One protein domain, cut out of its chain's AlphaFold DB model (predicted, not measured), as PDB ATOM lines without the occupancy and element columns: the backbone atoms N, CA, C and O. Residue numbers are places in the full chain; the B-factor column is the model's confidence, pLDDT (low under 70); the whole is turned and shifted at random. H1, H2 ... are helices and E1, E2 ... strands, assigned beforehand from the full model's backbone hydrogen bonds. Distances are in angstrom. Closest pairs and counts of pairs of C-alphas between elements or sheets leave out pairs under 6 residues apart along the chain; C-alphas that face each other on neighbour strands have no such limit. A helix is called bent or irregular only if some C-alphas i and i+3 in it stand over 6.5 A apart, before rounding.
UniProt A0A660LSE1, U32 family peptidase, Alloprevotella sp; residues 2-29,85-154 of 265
ATOM      1  N   ALA A   2      60.408  43.334 173.112       93.62
ATOM      2  CA  ALA A   2      61.216  42.192 172.668       93.62
ATOM      3  C   ALA A   2      62.657  42.236 173.205       93.62
ATOM      4  O   ALA A   2      63.054  41.342 173.941       93.62
ATOM      5  N   ASP A   3      63.360  43.354 173.006       94.50
ATOM      6  CA  ASP A   3      64.731  43.525 173.514       94.50
ATOM      7  C   ASP A   3      64.846  43.355 175.037       94.50
ATOM      8  O   ASP A   3      65.860  42.892 175.546       94.50
ATOM      9  N   PHE A   4      63.799  43.724 175.782       95.81
ATOM     10  CA  PHE A   4      63.756  43.560 177.236       95.81
ATOM     11  C   PHE A   4      63.593  42.088 177.625       95.81
ATOM     12  O   PHE A   4      64.271  41.619 178.531       95.81
ATOM     13  N   ILE A   5      62.741  41.347 176.911       95.62
ATOM     14  CA  ILE A   5      62.591  39.897 177.090       95.62
ATOM     15  C   ILE A   5      63.928  39.196 176.859       95.62
ATOM     16  O   ILE A   5      64.317  38.342 177.653       95.62
ATOM     17  N   ASP A   6      64.635  39.579 175.796       93.81
ATOM     18  CA  ASP A   6      65.919  38.982 175.451       93.81
ATOM     19  C   ASP A   6      67.016  39.329 176.450       93.81
ATOM     20  O   ASP A   6      67.751  38.434 176.869       93.81
ATOM     21  N   ARG A   7      67.111  40.601 176.847       96.88
ATOM     22  CA  ARG A   7      68.140  41.084 177.771       96.88
ATOM     23  C   ARG A   7      67.973  40.525 179.180       96.88
ATOM     24  O   ARG A   7      68.959  40.126 179.784       96.88
ATOM     25  N   GLU A   8      66.745  40.490 179.689       97.50
ATOM     26  CA  GLU A   8      66.456  40.010 181.048       97.50
ATOM     27  C   GLU A   8      66.198  38.494 181.099       97.50
ATOM     28  O   GLU A   8      65.883  37.956 182.157       97.50
ATOM     29  N   ASN A   9      66.309  37.798 179.960       95.88
ATOM     30  CA  ASN A   9      66.047  36.366 179.824       95.88
ATOM     31  C   ASN A   9      64.692  35.942 180.427       95.88
ATOM     32  O   ASN A   9      64.599  35.020 181.241       95.88
ATOM     33  N   ILE A  10      63.627  36.654 180.049       97.00
ATOM     34  CA  ILE A  10      62.286  36.417 180.596       97.00
ATOM     35  C   ILE A  10      61.706  35.147 179.976       97.00
ATOM     36  O   ILE A  10      61.314  35.137 178.806       97.00
ATOM     37  N   CYS A  11      61.603  34.090 180.777       96.69
ATOM     38  CA  CYS A  11      61.096  32.791 180.348       96.69
ATOM     39  C   CYS A  11      59.698  32.484 180.898       96.69
ATOM     40  O   CYS A  11      59.303  32.942 181.971       96.69
ATOM     41  N   GLY A  12      58.940  31.693 180.139       94.00
ATOM     42  CA  GLY A  12      57.679  31.114 180.590       94.00
ATOM     43  C   GLY A  12      57.886  29.837 181.417       94.00
ATOM     44  O   GLY A  12      59.017  29.387 181.602       94.00
ATOM     45  N   PRO A  13      56.797  29.182 181.862       95.06
ATOM     46  CA  PRO A  13      56.867  27.950 182.658       95.06
ATOM     47  C   PRO A  13      57.602  26.779 181.988       95.06
ATOM     48  O   PRO A  13      58.034  25.861 182.675       95.06
ATOM     49  N   SER A  14      57.740  26.791 180.659       94.94
ATOM     50  CA  SER A  14      58.486  25.777 179.906       94.94
ATOM     51  C   SER A  14      60.002  26.005 179.886       94.94
ATOM     52  O   SER A  14      60.707  25.204 179.286       94.94
ATOM     53  N   GLY A  15      60.506  27.097 180.472       95.00
ATOM     54  CA  GLY A  15      61.920  27.493 180.404       95.00
ATOM     55  C   GLY A  15      62.310  28.248 179.127       95.00
ATOM     56  O   GLY A  15      63.364  28.874 179.089       95.00
ATOM     57  N   GLU A  16      61.436  28.269 178.119       95.38
ATOM     58  CA  GLU A  16      61.626  29.026 176.879       95.38
ATOM     59  C   GLU A  16      61.303  30.510 177.066       95.38
ATOM     60  O   GLU A  16      60.399  30.866 177.835       95.38
ATOM     61  N   LYS A  17      61.989  31.378 176.311       95.00
ATOM     62  CA  LYS A  17      61.714  32.821 176.304       95.00
ATOM     63  C   LYS A  17      60.252  33.099 175.972       95.00
ATOM     64  O   LYS A  17      59.664  32.479 175.080       95.00
ATOM     65  N   ILE A  18      59.656  34.059 176.679       95.38
ATOM     66  CA  ILE A  18      58.279  34.456 176.394       95.38
ATOM     67  C   ILE A  18      58.178  35.052 174.987       95.38
ATOM     68  O   ILE A  18      59.057  35.768 174.515       95.38
ATOM     69  N   ARG A  19      57.074  34.750 174.307       94.50
ATOM     70  CA  ARG A  19      56.818  35.187 172.934       94.50
ATOM     71  C   ARG A  19      55.798  36.310 172.912       94.50
ATOM     72  O   ARG A  19      54.786  36.243 173.607       94.50
ATOM     73  N   ILE A  20      56.044  37.315 172.077       94.75
ATOM     74  CA  ILE A  20      55.063  38.370 171.815       94.75
ATOM     75  C   ILE A  20      54.066  37.868 170.774       94.75
ATOM     76  O   ILE A  20      54.440  37.462 169.668       94.75
ATOM     77  N   GLU A  21      52.795  37.934 171.142       93.75
ATOM     78  CA  GLU A  21      51.662  37.550 170.317       93.75
ATOM     79  C   GLU A  21      50.789  38.768 170.015       93.75
ATOM     80  O   GLU A  21      50.470  39.547 170.914       93.75
ATOM     81  N   MET A  22      50.375  38.926 168.757       92.25
ATOM     82  CA  MET A  22      49.504  40.025 168.336       92.25
ATOM     83  C   MET A  22      48.478  39.562 167.308       92.25
ATOM     84  O   MET A  22      48.765  38.720 166.458       92.25
ATOM     85  N   PHE A  23      47.277  40.142 167.359       92.50
ATOM     86  CA  PHE A  23      46.315  39.995 166.271       92.50
ATOM     87  C   PHE A  23      46.867  40.653 165.007       92.50
ATOM     88  O   PHE A  23      47.409  41.751 165.063       92.50
ATOM     89  N   CYS A  24      46.734  39.978 163.871       95.25
ATOM     90  CA  CYS A  24      47.196  40.474 162.580       95.25
ATOM     91  C   CYS A  24      46.051  40.644 161.575       95.25
ATOM     92  O   CYS A  24      46.175  41.454 160.656       95.25
ATOM     93  N   HIS A  25      44.936  39.919 161.747       95.94
ATOM     94  CA  HIS A  25      43.808  39.987 160.824       95.94
ATOM     95  C   HIS A  25      42.451  39.644 161.450       95.94
ATOM     96  O   HIS A  25      42.353  38.793 162.339       95.94
ATOM     97  N   GLY A  26      41.397  40.245 160.899       92.81
ATOM     98  CA  GLY A  26      40.004  39.887 161.141       92.81
ATOM     99  C   GLY A  26      39.299  40.832 162.110       92.81
ATOM    100  O   GLY A  26      39.669  41.994 162.258       92.81
ATOM    101  N   ALA A  27      38.233  40.354 162.749       87.75
ATOM    102  CA  ALA A  27      37.367  41.212 163.543       87.75
ATOM    103  C   ALA A  27      38.079  41.754 164.800       87.75
ATOM    104  O   ALA A  27      38.172  41.061 165.812       87.75
ATOM    105  N   LEU A  28      38.521  43.017 164.762       81.81
ATOM    106  CA  LEU A  28      39.112  43.670 165.929       81.81
ATOM    107  C   LEU A  28      38.064  43.853 167.035       81.81
ATOM    108  O   LEU A  28      36.922  44.246 166.771       81.81
ATOM    109  N   CYS A  29      38.457  43.543 168.269       80.25
ATOM    110  CA  CYS A  29      37.603  43.680 169.440       80.25
ATOM    111  C   CYS A  29      37.468  45.153 169.846       80.25
ATOM    112  O   CYS A  29      38.463  45.868 169.920       80.25
ATOM    113  N   LYS A  85      43.750  44.506 159.356       95.25
ATOM    114  CA  LYS A  85      44.633  43.939 158.339       95.25
ATOM    115  C   LYS A  85      46.009  44.569 158.483       95.25
ATOM    116  O   LYS A  85      46.179  45.752 158.249       95.25
ATOM    117  N   THR A  86      46.994  43.750 158.821       96.50
ATOM    118  CA  THR A  86      48.378  44.194 159.046       96.50
ATOM    119  C   THR A  86      49.342  43.754 157.947       96.50
ATOM    120  O   THR A  86      50.528  44.057 158.012       96.50
ATOM    121  N   ILE A  87      48.849  43.053 156.918       97.31
ATOM    122  CA  ILE A  87      49.689  42.415 155.896       97.31
ATOM    123  C   ILE A  87      50.649  43.381 155.191       97.31
ATOM    124  O   ILE A  87      51.758  42.987 154.852       97.31
ATOM    125  N   GLY A  88      50.257  44.651 155.031       96.25
ATOM    126  CA  GLY A  88      51.086  45.678 154.394       96.25
ATOM    127  C   GLY A  88      52.248  46.192 155.244       96.25
ATOM    128  O   GLY A  88      53.097  46.904 154.726       96.25
ATOM    129  N   PHE A  89      52.300  45.846 156.532       96.19
ATOM    130  CA  PHE A  89      53.379  46.228 157.449       96.19
ATOM    131  C   PHE A  89      53.785  45.075 158.383       96.19
ATOM    132  O   PHE A  89      54.264  45.287 159.503       96.19
ATOM    133  N   ILE A  90      53.575  43.830 157.944       97.31
ATOM    134  CA  ILE A  90      53.898  42.635 158.732       97.31
ATOM    135  C   ILE A  90      55.406  42.531 159.009       97.31
ATOM    136  O   ILE A  90      55.807  42.092 160.085       97.31
ATOM    137  N   ASP A  91      56.236  43.029 158.090       97.38
ATOM    138  CA  ASP A  91      57.685  43.185 158.225       97.38
ATOM    139  C   ASP A  91      58.058  44.008 159.468       97.38
ATOM    140  O   ASP A  91      58.912  43.612 160.265       97.38
ATOM    141  N   ARG A  92      57.350  45.118 159.702       96.00
ATOM    142  CA  ARG A  92      57.549  45.982 160.869       96.00
ATOM    143  C   ARG A  92      57.094  45.308 162.155       96.00
ATOM    144  O   ARG A  92      57.750  45.481 163.180       96.00
ATOM    145  N   MET A  93      56.013  44.525 162.114       95.94
ATOM    146  CA  MET A  93      55.584  43.737 163.276       95.94
ATOM    147  C   MET A  93      56.619  42.667 163.639       95.94
ATOM    148  O   MET A  93      56.968  42.528 164.811       95.94
ATOM    149  N   MET A  94      57.159  41.954 162.647       96.81
ATOM    150  CA  MET A  94      58.225  40.968 162.855       96.81
ATOM    151  C   MET A  94      59.488  41.628 163.415       96.81
ATOM    152  O   MET A  94      60.044  41.151 164.402       96.81
ATOM    153  N   LYS A  95      59.890  42.778 162.859       95.88
ATOM    154  CA  LYS A  95      61.027  43.566 163.357       95.88
ATOM    155  C   LYS A  95      60.836  44.042 164.800       95.88
ATOM    156  O   LYS A  95      61.810  44.149 165.536       95.88
ATOM    157  N   ALA A  96      59.599  44.304 165.225       95.19
ATOM    158  CA  ALA A  96      59.280  44.659 166.609       95.19
ATOM    159  C   ALA A  96      59.343  43.465 167.592       95.19
ATOM    160  O   ALA A  96      59.114  43.648 168.790       95.19
ATOM    161  N   GLY A  97      59.640  42.256 167.099       95.31
ATOM    162  CA  GLY A  97      59.772  41.024 167.881       95.31
ATOM    163  C   GLY A  97      58.464  40.258 168.093       95.31
ATOM    164  O   GLY A  97      58.382  39.405 168.978       95.31
ATOM    165  N   VAL A  98      57.428  40.543 167.296       96.50
ATOM    166  CA  VAL A  98      56.209  39.723 167.268       96.50
ATOM    167  C   VAL A  98      56.527  38.382 166.622       96.50
ATOM    168  O   VAL A  98      57.041  38.323 165.509       96.50
ATOM    169  N   SER A  99      56.194  37.297 167.318       94.25
ATOM    170  CA  SER A  99      56.520  35.926 166.894       94.25
ATOM    171  C   SER A  99      55.289  35.039 166.721       94.25
ATOM    172  O   SER A  99      55.377  33.978 166.105       94.25
ATOM    173  N   VAL A 100      54.134  35.463 167.240       95.50
ATOM    174  CA  VAL A 100      52.862  34.760 167.070       95.50
ATOM    175  C   VAL A 100      51.827  35.727 166.505       95.50
ATOM    176  O   VAL A 100      51.449  36.706 167.148       95.50
ATOM    177  N   PHE A 101      51.358  35.436 165.295       96.25
ATOM    178  CA  PHE A 101      50.344  36.225 164.605       96.25
ATOM    179  C   PHE A 101      48.981  35.550 164.723       96.25
ATOM    180  O   PHE A 101      48.780  34.426 164.260       96.25
ATOM    181  N   LYS A 102      48.037  36.236 165.367       94.38
ATOM    182  CA  LYS A 102      46.674  35.755 165.594       94.38
ATOM    183  C   LYS A 102      45.722  36.247 164.509       94.38
ATOM    184  O   LYS A 102      45.592  37.447 164.278       94.38
ATOM    185  N   ILE A 103      44.986  35.317 163.916       95.12
ATOM    186  CA  ILE A 103      43.924  35.590 162.946       95.12
ATOM    187  C   ILE A 103      42.578  35.264 163.597       95.12
ATOM    188  O   ILE A 103      42.403  34.191 164.175       95.12
ATOM    189  N   GLU A 104      41.608  36.171 163.491       91.81
ATOM    190  CA  GLU A 104      40.236  35.914 163.930       91.81
ATOM    191  C   GLU A 104      39.471  35.089 162.881       91.81
ATOM    192  O   GLU A 104      38.913  35.623 161.925       91.81
ATOM    193  N   GLY A 105      39.457  33.767 163.069       89.62
ATOM    194  CA  GLY A 105      38.766  32.813 162.196       89.62
ATOM    195  C   GLY A 105      37.435  32.276 162.738       89.62
ATOM    196  O   GLY A 105      36.821  31.426 162.093       89.62
ATOM    197  N   ARG A 106      36.967  32.703 163.920       84.88
ATOM    198  CA  ARG A 106      35.742  32.136 164.512       84.88
ATOM    199  C   ARG A 106      34.511  32.544 163.719       84.88
ATOM    200  O   ARG A 106      34.365  33.700 163.323       84.88
ATOM    201  N   ALA A 107      33.602  31.583 163.535       82.06
ATOM    202  CA  ALA A 107      32.408  31.751 162.706       82.06
ATOM    203  C   ALA A 107      32.743  32.313 161.308       82.06
ATOM    204  O   ALA A 107      31.988  33.105 160.739       82.06
ATOM    205  N   ARG A 108      33.915  31.950 160.777       89.38
ATOM    206  CA  ARG A 108      34.307  32.211 159.397       89.38
ATOM    207  C   ARG A 108      34.264  30.913 158.616       89.38
ATOM    208  O   ARG A 108      34.394  29.819 159.161       89.38
ATOM    209  N   SER A 109      34.013  31.061 157.331       91.00
ATOM    210  CA  SER A 109      33.942  29.962 156.390       91.00
ATOM    211  C   SER A 109      35.336  29.404 156.084       91.00
ATOM    212  O   SER A 109      36.352  30.067 156.308       91.00
ATOM    213  N   ALA A 110      35.397  28.168 155.586       93.00
ATOM    214  CA  ALA A 110      36.670  27.498 155.329       93.00
ATOM    215  C   ALA A 110      37.534  28.264 154.316       93.00
ATOM    216  O   ALA A 110      38.749  28.340 154.481       93.00
ATOM    217  N   GLU A 111      36.914  28.887 153.313       92.56
ATOM    218  CA  GLU A 111      37.625  29.667 152.304       92.56
ATOM    219  C   GLU A 111      38.212  30.969 152.865       92.56
ATOM    220  O   GLU A 111      39.317  31.351 152.488       92.56
ATOM    221  N   TYR A 112      37.539  31.610 153.832       94.94
ATOM    222  CA  TYR A 112      38.114  32.756 154.540       94.94
ATOM    223  C   TYR A 112      39.391  32.335 155.266       94.94
ATOM    224  O   TYR A 112      40.435  32.960 155.103       94.94
ATOM    225  N   VAL A 113      39.320  31.246 156.038       95.69
ATOM    226  CA  VAL A 113      40.475  30.745 156.792       95.69
ATOM    227  C   VAL A 113      41.607  30.368 155.839       95.69
ATOM    228  O   VAL A 113      42.743  30.774 156.068       95.69
ATOM    229  N   TYR A 114      41.304  29.658 154.749       95.44
ATOM    230  CA  TYR A 114      42.286  29.278 153.736       95.44
ATOM    231  C   TYR A 114      43.007  30.496 153.149       95.44
ATOM    232  O   TYR A 114      44.234  30.575 153.221       95.44
ATOM    233  N   THR A 115      42.256  31.456 152.606       97.00
ATOM    234  CA  THR A 115      42.818  32.618 151.906       97.00
ATOM    235  C   THR A 115      43.611  33.508 152.851       97.00
ATOM    236  O   THR A 115      44.741  33.875 152.534       97.00
ATOM    237  N   VAL A 116      43.068  33.812 154.034       98.00
ATOM    238  CA  VAL A 116      43.753  34.671 155.006       98.00
ATOM    239  C   VAL A 116      45.040  34.011 155.496       98.00
ATOM    240  O   VAL A 116      46.095  34.641 155.465       98.00
ATOM    241  N   VAL A 117      44.993  32.740 155.907       97.69
ATOM    242  CA  VAL A 117      46.187  32.039 156.408       97.69
ATOM    243  C   VAL A 117      47.248  31.908 155.315       97.69
ATOM    244  O   VAL A 117      48.421  32.134 155.600       97.69
ATOM    245  N   ARG A 118      46.861  31.602 154.067       97.69
ATOM    246  CA  ARG A 118      47.777  31.570 152.912       97.69
ATOM    247  C   ARG A 118      48.475  32.914 152.707       97.69
ATOM    248  O   ARG A 118      49.700  32.939 152.704       97.69
ATOM    249  N   CYS A 119      47.719  34.011 152.617       98.56
ATOM    250  CA  CYS A 119      48.288  35.342 152.385       98.56
ATOM    251  C   CYS A 119      49.278  35.735 153.492       98.56
ATOM    252  O   CYS A 119      50.392  36.154 153.199       98.56
ATOM    253  N   TYR A 120      48.922  35.545 154.768       98.44
ATOM    254  CA  TYR A 120      49.838  35.870 155.870       98.44
ATOM    255  C   TYR A 120      51.045  34.932 155.942       98.44
ATOM    256  O   TYR A 120      52.135  35.384 156.282       98.44
ATOM    257  N   LYS A 121      50.885  33.645 155.608       98.31
ATOM    258  CA  LYS A 121      52.010  32.705 155.539       98.31
ATOM    259  C   LYS A 121      53.012  33.130 154.469       98.31
ATOM    260  O   LYS A 121      54.200  33.206 154.759       98.31
ATOM    261  N   GLU A 122      52.529  33.432 153.269       98.50
ATOM    262  CA  GLU A 122      53.359  33.913 152.162       98.50
ATOM    263  C   GLU A 122      54.021  35.254 152.496       98.50
ATOM    264  O   GLU A 122      55.197  35.439 152.201       98.50
ATOM    265  N   ALA A 123      53.308  36.165 153.165       98.50
ATOM    266  CA  ALA A 123      53.868  37.443 153.587       98.50
ATOM    267  C   ALA A 123      54.994  37.275 154.617       98.50
ATOM    268  O   ALA A 123      56.058  37.869 154.462       98.50
ATOM    269  N   VAL A 124      54.810  36.416 155.625       98.25
ATOM    270  CA  VAL A 124      55.863  36.092 156.604       98.25
ATOM    271  C   VAL A 124      57.071  35.446 155.923       98.25
ATOM    272  O   VAL A 124      58.202  35.833 156.211       98.25
ATOM    273  N   GLN A 125      56.852  34.508 154.996       98.44
ATOM    274  CA  GLN A 125      57.931  33.891 154.214       98.44
ATOM    275  C   GLN A 125      58.680  34.930 153.376       98.44
ATOM    276  O   GLN A 125      59.904  34.988 153.422       98.44
ATOM    277  N   ALA A 126      57.958  35.822 152.696       98.50
ATOM    278  CA  ALA A 126      58.561  36.888 151.909       98.50
ATOM    279  C   ALA A 126      59.429  37.823 152.766       98.50
ATOM    280  O   ALA A 126      60.493  38.241 152.317       98.50
ATOM    281  N   VAL A 127      59.026  38.123 154.007       98.25
ATOM    282  CA  VAL A 127      59.864  38.896 154.938       98.25
ATOM    283  C   VAL A 127      61.132  38.125 155.307       98.25
ATOM    284  O   VAL A 127      62.217  38.700 155.275       98.25
ATOM    285  N   GLN A 128      61.020  36.832 155.627       97.88
ATOM    286  CA  GLN A 128      62.168  35.989 155.989       97.88
ATOM    287  C   GLN A 128      63.174  35.834 154.841       97.88
ATOM    288  O   GLN A 128      64.377  35.797 155.076       97.88
ATOM    289  N   GLU A 129      62.680  35.767 153.609       98.25
ATOM    290  CA  GLU A 129      63.479  35.607 152.391       98.25
ATOM    291  C   GLU A 129      63.995  36.943 151.826       98.25
ATOM    292  O   GLU A 129      64.717  36.949 150.833       98.25
ATOM    293  N   GLY A 130      63.616  38.084 152.416       98.00
ATOM    294  CA  GLY A 130      63.979  39.409 151.901       98.00
ATOM    295  C   GLY A 130      63.289  39.772 150.579       98.00
ATOM    296  O   GLY A 130      63.769  40.633 149.847       98.00
ATOM    297  N   THR A 131      62.163  39.128 150.264       98.31
ATOM    298  CA  THR A 131      61.384  39.319 149.029       98.31
ATOM    299  C   THR A 131      60.021  39.974 149.278       98.31
ATOM    300  O   THR A 131      59.116  39.850 148.449       98.31
ATOM    301  N   PHE A 132      59.831  40.626 150.428       98.25
ATOM    302  CA  PHE A 132      58.623  41.382 150.761       98.25
ATOM    303  C   PHE A 132      58.622  42.724 150.018       98.25
ATOM    304  O   PHE A 132      59.472  43.575 150.278       98.25
ATOM    305  N   THR A 133      57.682  42.909 149.088       98.00
ATOM    306  CA  THR A 133      57.602  44.104 148.234       98.00
ATOM    307  C   THR A 133      56.172  44.654 148.158       98.00
ATOM    308  O   THR A 133      55.220  43.904 148.412       98.00
ATOM    309  N   PRO A 134      55.985  45.938 147.793       97.69
ATOM    310  CA  PRO A 134      54.658  46.532 147.610       97.69
ATOM    311  C   PRO A 134      53.773  45.773 146.612       97.69
ATOM    312  O   PRO A 134      52.570  45.661 146.825       97.69
ATOM    313  N   GLU A 135      54.354  45.196 145.560       97.94
ATOM    314  CA  GLU A 135      53.617  44.446 144.538       97.94
ATOM    315  C   GLU A 135      53.012  43.162 145.117       97.94
ATOM    316  O   GLU A 135      51.850  42.851 144.857       97.94
ATOM    317  N   LYS A 136      53.762  42.440 145.963       98.25
ATOM    318  CA  LYS A 136      53.220  41.273 146.677       98.25
ATOM    319  C   LYS A 136      52.151  41.676 147.688       98.25
ATOM    320  O   LYS A 136      51.155  40.974 147.834       98.25
ATOM    321  N   VAL A 137      52.344  42.808 148.370       97.94
ATOM    322  CA  VAL A 137      51.329  43.367 149.275       97.94
ATOM    323  C   VAL A 137      50.027  43.637 148.536       97.94
ATOM    324  O   VAL A 137      48.964  43.318 149.069       97.94
ATOM    325  N   GLU A 138      50.099  44.161 147.316       97.75
ATOM    326  CA  GLU A 138      48.905  44.427 146.526       97.75
ATOM    327  C   GLU A 138      48.216  43.148 146.037       97.75
ATOM    328  O   GLU A 138      46.997  43.030 146.161       97.75
ATOM    329  N   ASP A 139      48.975  42.136 145.614       98.25
ATOM    330  CA  ASP A 139      48.416  40.812 145.312       98.25
ATOM    331  C   ASP A 139      47.688  40.202 146.528       98.25
ATOM    332  O   ASP A 139      46.546  39.732 146.428       98.25
ATOM    333  N   TRP A 140      48.295  40.266 147.719       98.38
ATOM    334  CA  TRP A 140      47.632  39.812 148.941       98.38
ATOM    335  C   TRP A 140      46.397  40.652 149.277       98.38
ATOM    336  O   TRP A 140      45.388  40.094 149.706       98.38
ATOM    337  N   ASN A 141      46.437  41.974 149.088       97.12
ATOM    338  CA  ASN A 141      45.277  42.846 149.290       97.12
ATOM    339  C   ASN A 141      44.117  42.440 148.381       97.12
ATOM    340  O   ASN A 141      42.987  42.305 148.862       97.12
ATOM    341  N   GLN A 142      44.399  42.191 147.102       96.38
ATOM    342  CA  GLN A 142      43.407  41.751 146.133       96.38
ATOM    343  C   GLN A 142      42.788  40.421 146.564       96.38
ATOM    344  O   GLN A 142      41.564  40.325 146.659       96.38
ATOM    345  N   ARG A 143      43.599  39.419 146.924       96.62
ATOM    346  CA  ARG A 143      43.095  38.124 147.413       96.62
ATOM    347  C   ARG A 143      42.284  38.253 148.699       96.62
ATOM    348  O   ARG A 143      41.197  37.687 148.790       96.62
ATOM    349  N   LEU A 144      42.749  39.027 149.678       97.31
ATOM    350  CA  LEU A 144      42.018  39.263 150.928       97.31
ATOM    351  C   LEU A 144      40.674  39.972 150.697       97.31
ATOM    352  O   LEU A 144      39.731  39.724 151.446       97.31
ATOM    353  N   SER A 145      40.554  40.800 149.653       95.50
ATOM    354  CA  SER A 145      39.289  41.458 149.290       95.50
ATOM    355  C   SER A 145      38.205  40.483 148.808       95.50
ATOM    356  O   SER A 145      37.020  40.790 148.923       95.50
ATOM    357  N   THR A 146      38.594  39.303 148.306       94.25
ATOM    358  CA  THR A 146      37.664  38.294 147.756       94.25
ATOM    359  C   THR A 146      36.911  37.510 148.828       94.25
ATOM    360  O   THR A 146      35.866  36.924 148.554       94.25
ATOM    361  N   VAL A 147      37.415  37.499 150.064       93.62
ATOM    362  CA  VAL A 147      36.802  36.791 151.195       93.62
ATOM    363  C   VAL A 147      36.133  37.760 152.159       93.62
ATOM    364  O   VAL A 147      36.319  38.975 152.076       93.62
ATOM    365  N   PHE A 148      35.324  37.214 153.077       92.00
ATOM    366  CA  PHE A 148      34.527  38.011 154.007       92.00
ATOM    367  C   PHE A 148      35.358  39.110 154.671       92.00
ATOM    368  O   PHE A 148      36.331  38.815 155.358       92.00
ATOM    369  N   ASN A 149      34.942  40.362 154.521       91.50
ATOM    370  CA  ASN A 149      35.548  41.487 155.215       91.50
ATOM    371  C   ASN A 149      34.543  42.637 155.336       91.50
ATOM    372  O   ASN A 149      33.615  42.754 154.532       91.50
ATOM    373  N   ARG A 150      34.732  43.492 156.340       88.00
ATOM    374  CA  ARG A 150      33.931  44.710 156.552       88.00
ATOM    375  C   ARG A 150      34.739  45.977 156.283       88.00
ATOM    376  O   ARG A 150      34.691  46.932 157.059       88.00
ATOM    377  N   GLY A 151      35.537  45.945 155.219       87.81
ATOM    378  CA  GLY A 151      36.613  46.898 154.997       87.81
ATOM    379  C   GLY A 151      37.801  46.618 155.905       87.81
ATOM    380  O   GLY A 151      37.689  45.934 156.926       87.81
ATOM    381  N   PHE A 152      38.948  47.158 155.516       90.50
ATOM    382  CA  PHE A 152      40.200  46.952 156.226       90.50
ATOM    383  C   PHE A 152      40.658  48.209 156.937       90.50
ATOM    384  O   PHE A 152      40.425  49.318 156.465       90.50
ATOM    385  N   TRP A 153      41.324  47.994 158.062       86.94
ATOM    386  CA  TRP A 153      41.968  49.022 158.851       86.94
ATOM    387  C   TRP A 153      43.258  48.472 159.468       86.94
ATOM    388  O   TRP A 153      43.322  47.307 159.869       86.94
ATOM    389  N   ASP A 154      44.279  49.316 159.581       86.31
ATOM    390  CA  ASP A 154      45.595  48.957 160.131       86.31
ATOM    391  C   ASP A 154      45.577  48.767 161.658       86.31
ATOM    392  O   ASP A 154      46.558  48.336 162.272       86.31
TER     393      ASP A 154
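Overview. This is residues 2 to 29 and 85 to 154 of the 265 residues of the protein "U32 family peptidase" of Alloprevotella sp (UniProt A0A660LSE1). A helical hairpin, H3 and H4, is joined by H2, set steeply to both of its helices, and H2 and H3 lie over a short ribbon of two parallel strands, E1 and E2. H1 and the long link of residues 8 to 19 lie at the far end of the model, beyond the beginnings of the strands, and H1 touches no other helix. The printed part has 98 residues with four named helices and two named strands, in the order H1 E1 H2 E2 H3 H4, and the class is mixed, helices and strands. The whole is only just compact, close to loose, with a radius of gyration of the C-alphas of 14.9 A and spans of 44 by 32 by 20 A.

Along the chain. H1, residues 2 to 7, begins at C-alpha 2 (61.216, 42.192, 172.668) and is 8.7 A long. E1, residues 20 to 27, is 19.7 A long and bends by 51 degrees at residue 24. H2, residues 87 to 95, is 13.6 A long and irregular, with C-alphas 88 and 91 8.0 A apart. E2, residues 98 to 103, is 13.7 A long. H3, residues 110 to 128, begins at C-alpha 110 (36.670, 27.498, 155.329) and is the longest helix, 26.9 A. H4, residues 134 to 145, is 16.3 A long and ends at C-alpha 145 (39.289, 41.458, 149.290).

Arrangement. E1 and E2 are parallel neighbours at 24 degrees, with N 22 and O 100 2.9 A apart and N 102 and O 22 2.8 A apart, both within hydrogen-bond range. The closest C-alphas of H1 and E1, those of Ala 2 and Ile 20, are 7.3 A apart. H2 and E2 are near each other. The closest C-alphas of E2 and H3, those of Ile 103 and Val 117, are 7.8 A apart. H2 touches H3, at residues 120 to 127 of H3 alone, at a steep tilt of 47 degrees, the same way; the closest C-alphas, of Asp 91 and Val 127, are 5.8 A apart. H2 touches H4 at a steep tilt of 58 degrees, opposite ways, the C-alphas of Gly 88 and Val 137 being closest at 5.6 A. H3 and H4 form a helical hairpin: residues 115 to 123 of H3 touch H4 at a shallow tilt of 11 degrees, opposite ways, the closest C-alphas being those of Cys 119 and Trp 140, 5.7 A. H1 is apart from H2, H3 and H4. In H1, H3 and H4 every O i to N i+4 pair is within hydrogen-bond range; in H2, 3 of 5 are.

Size, cuts and confidence. The C-alphas farthest apart, of Glu 8 and Thr 146, are 44.0 A apart. Residues 30 to 84 are not printed, and C-alphas 29 and 85 are 13.1 A apart across the cut. Of the links that are printed whole, H1 to E1 is long. The mean pLDDT of the printed part is 94.8, and no printed residue is under 70.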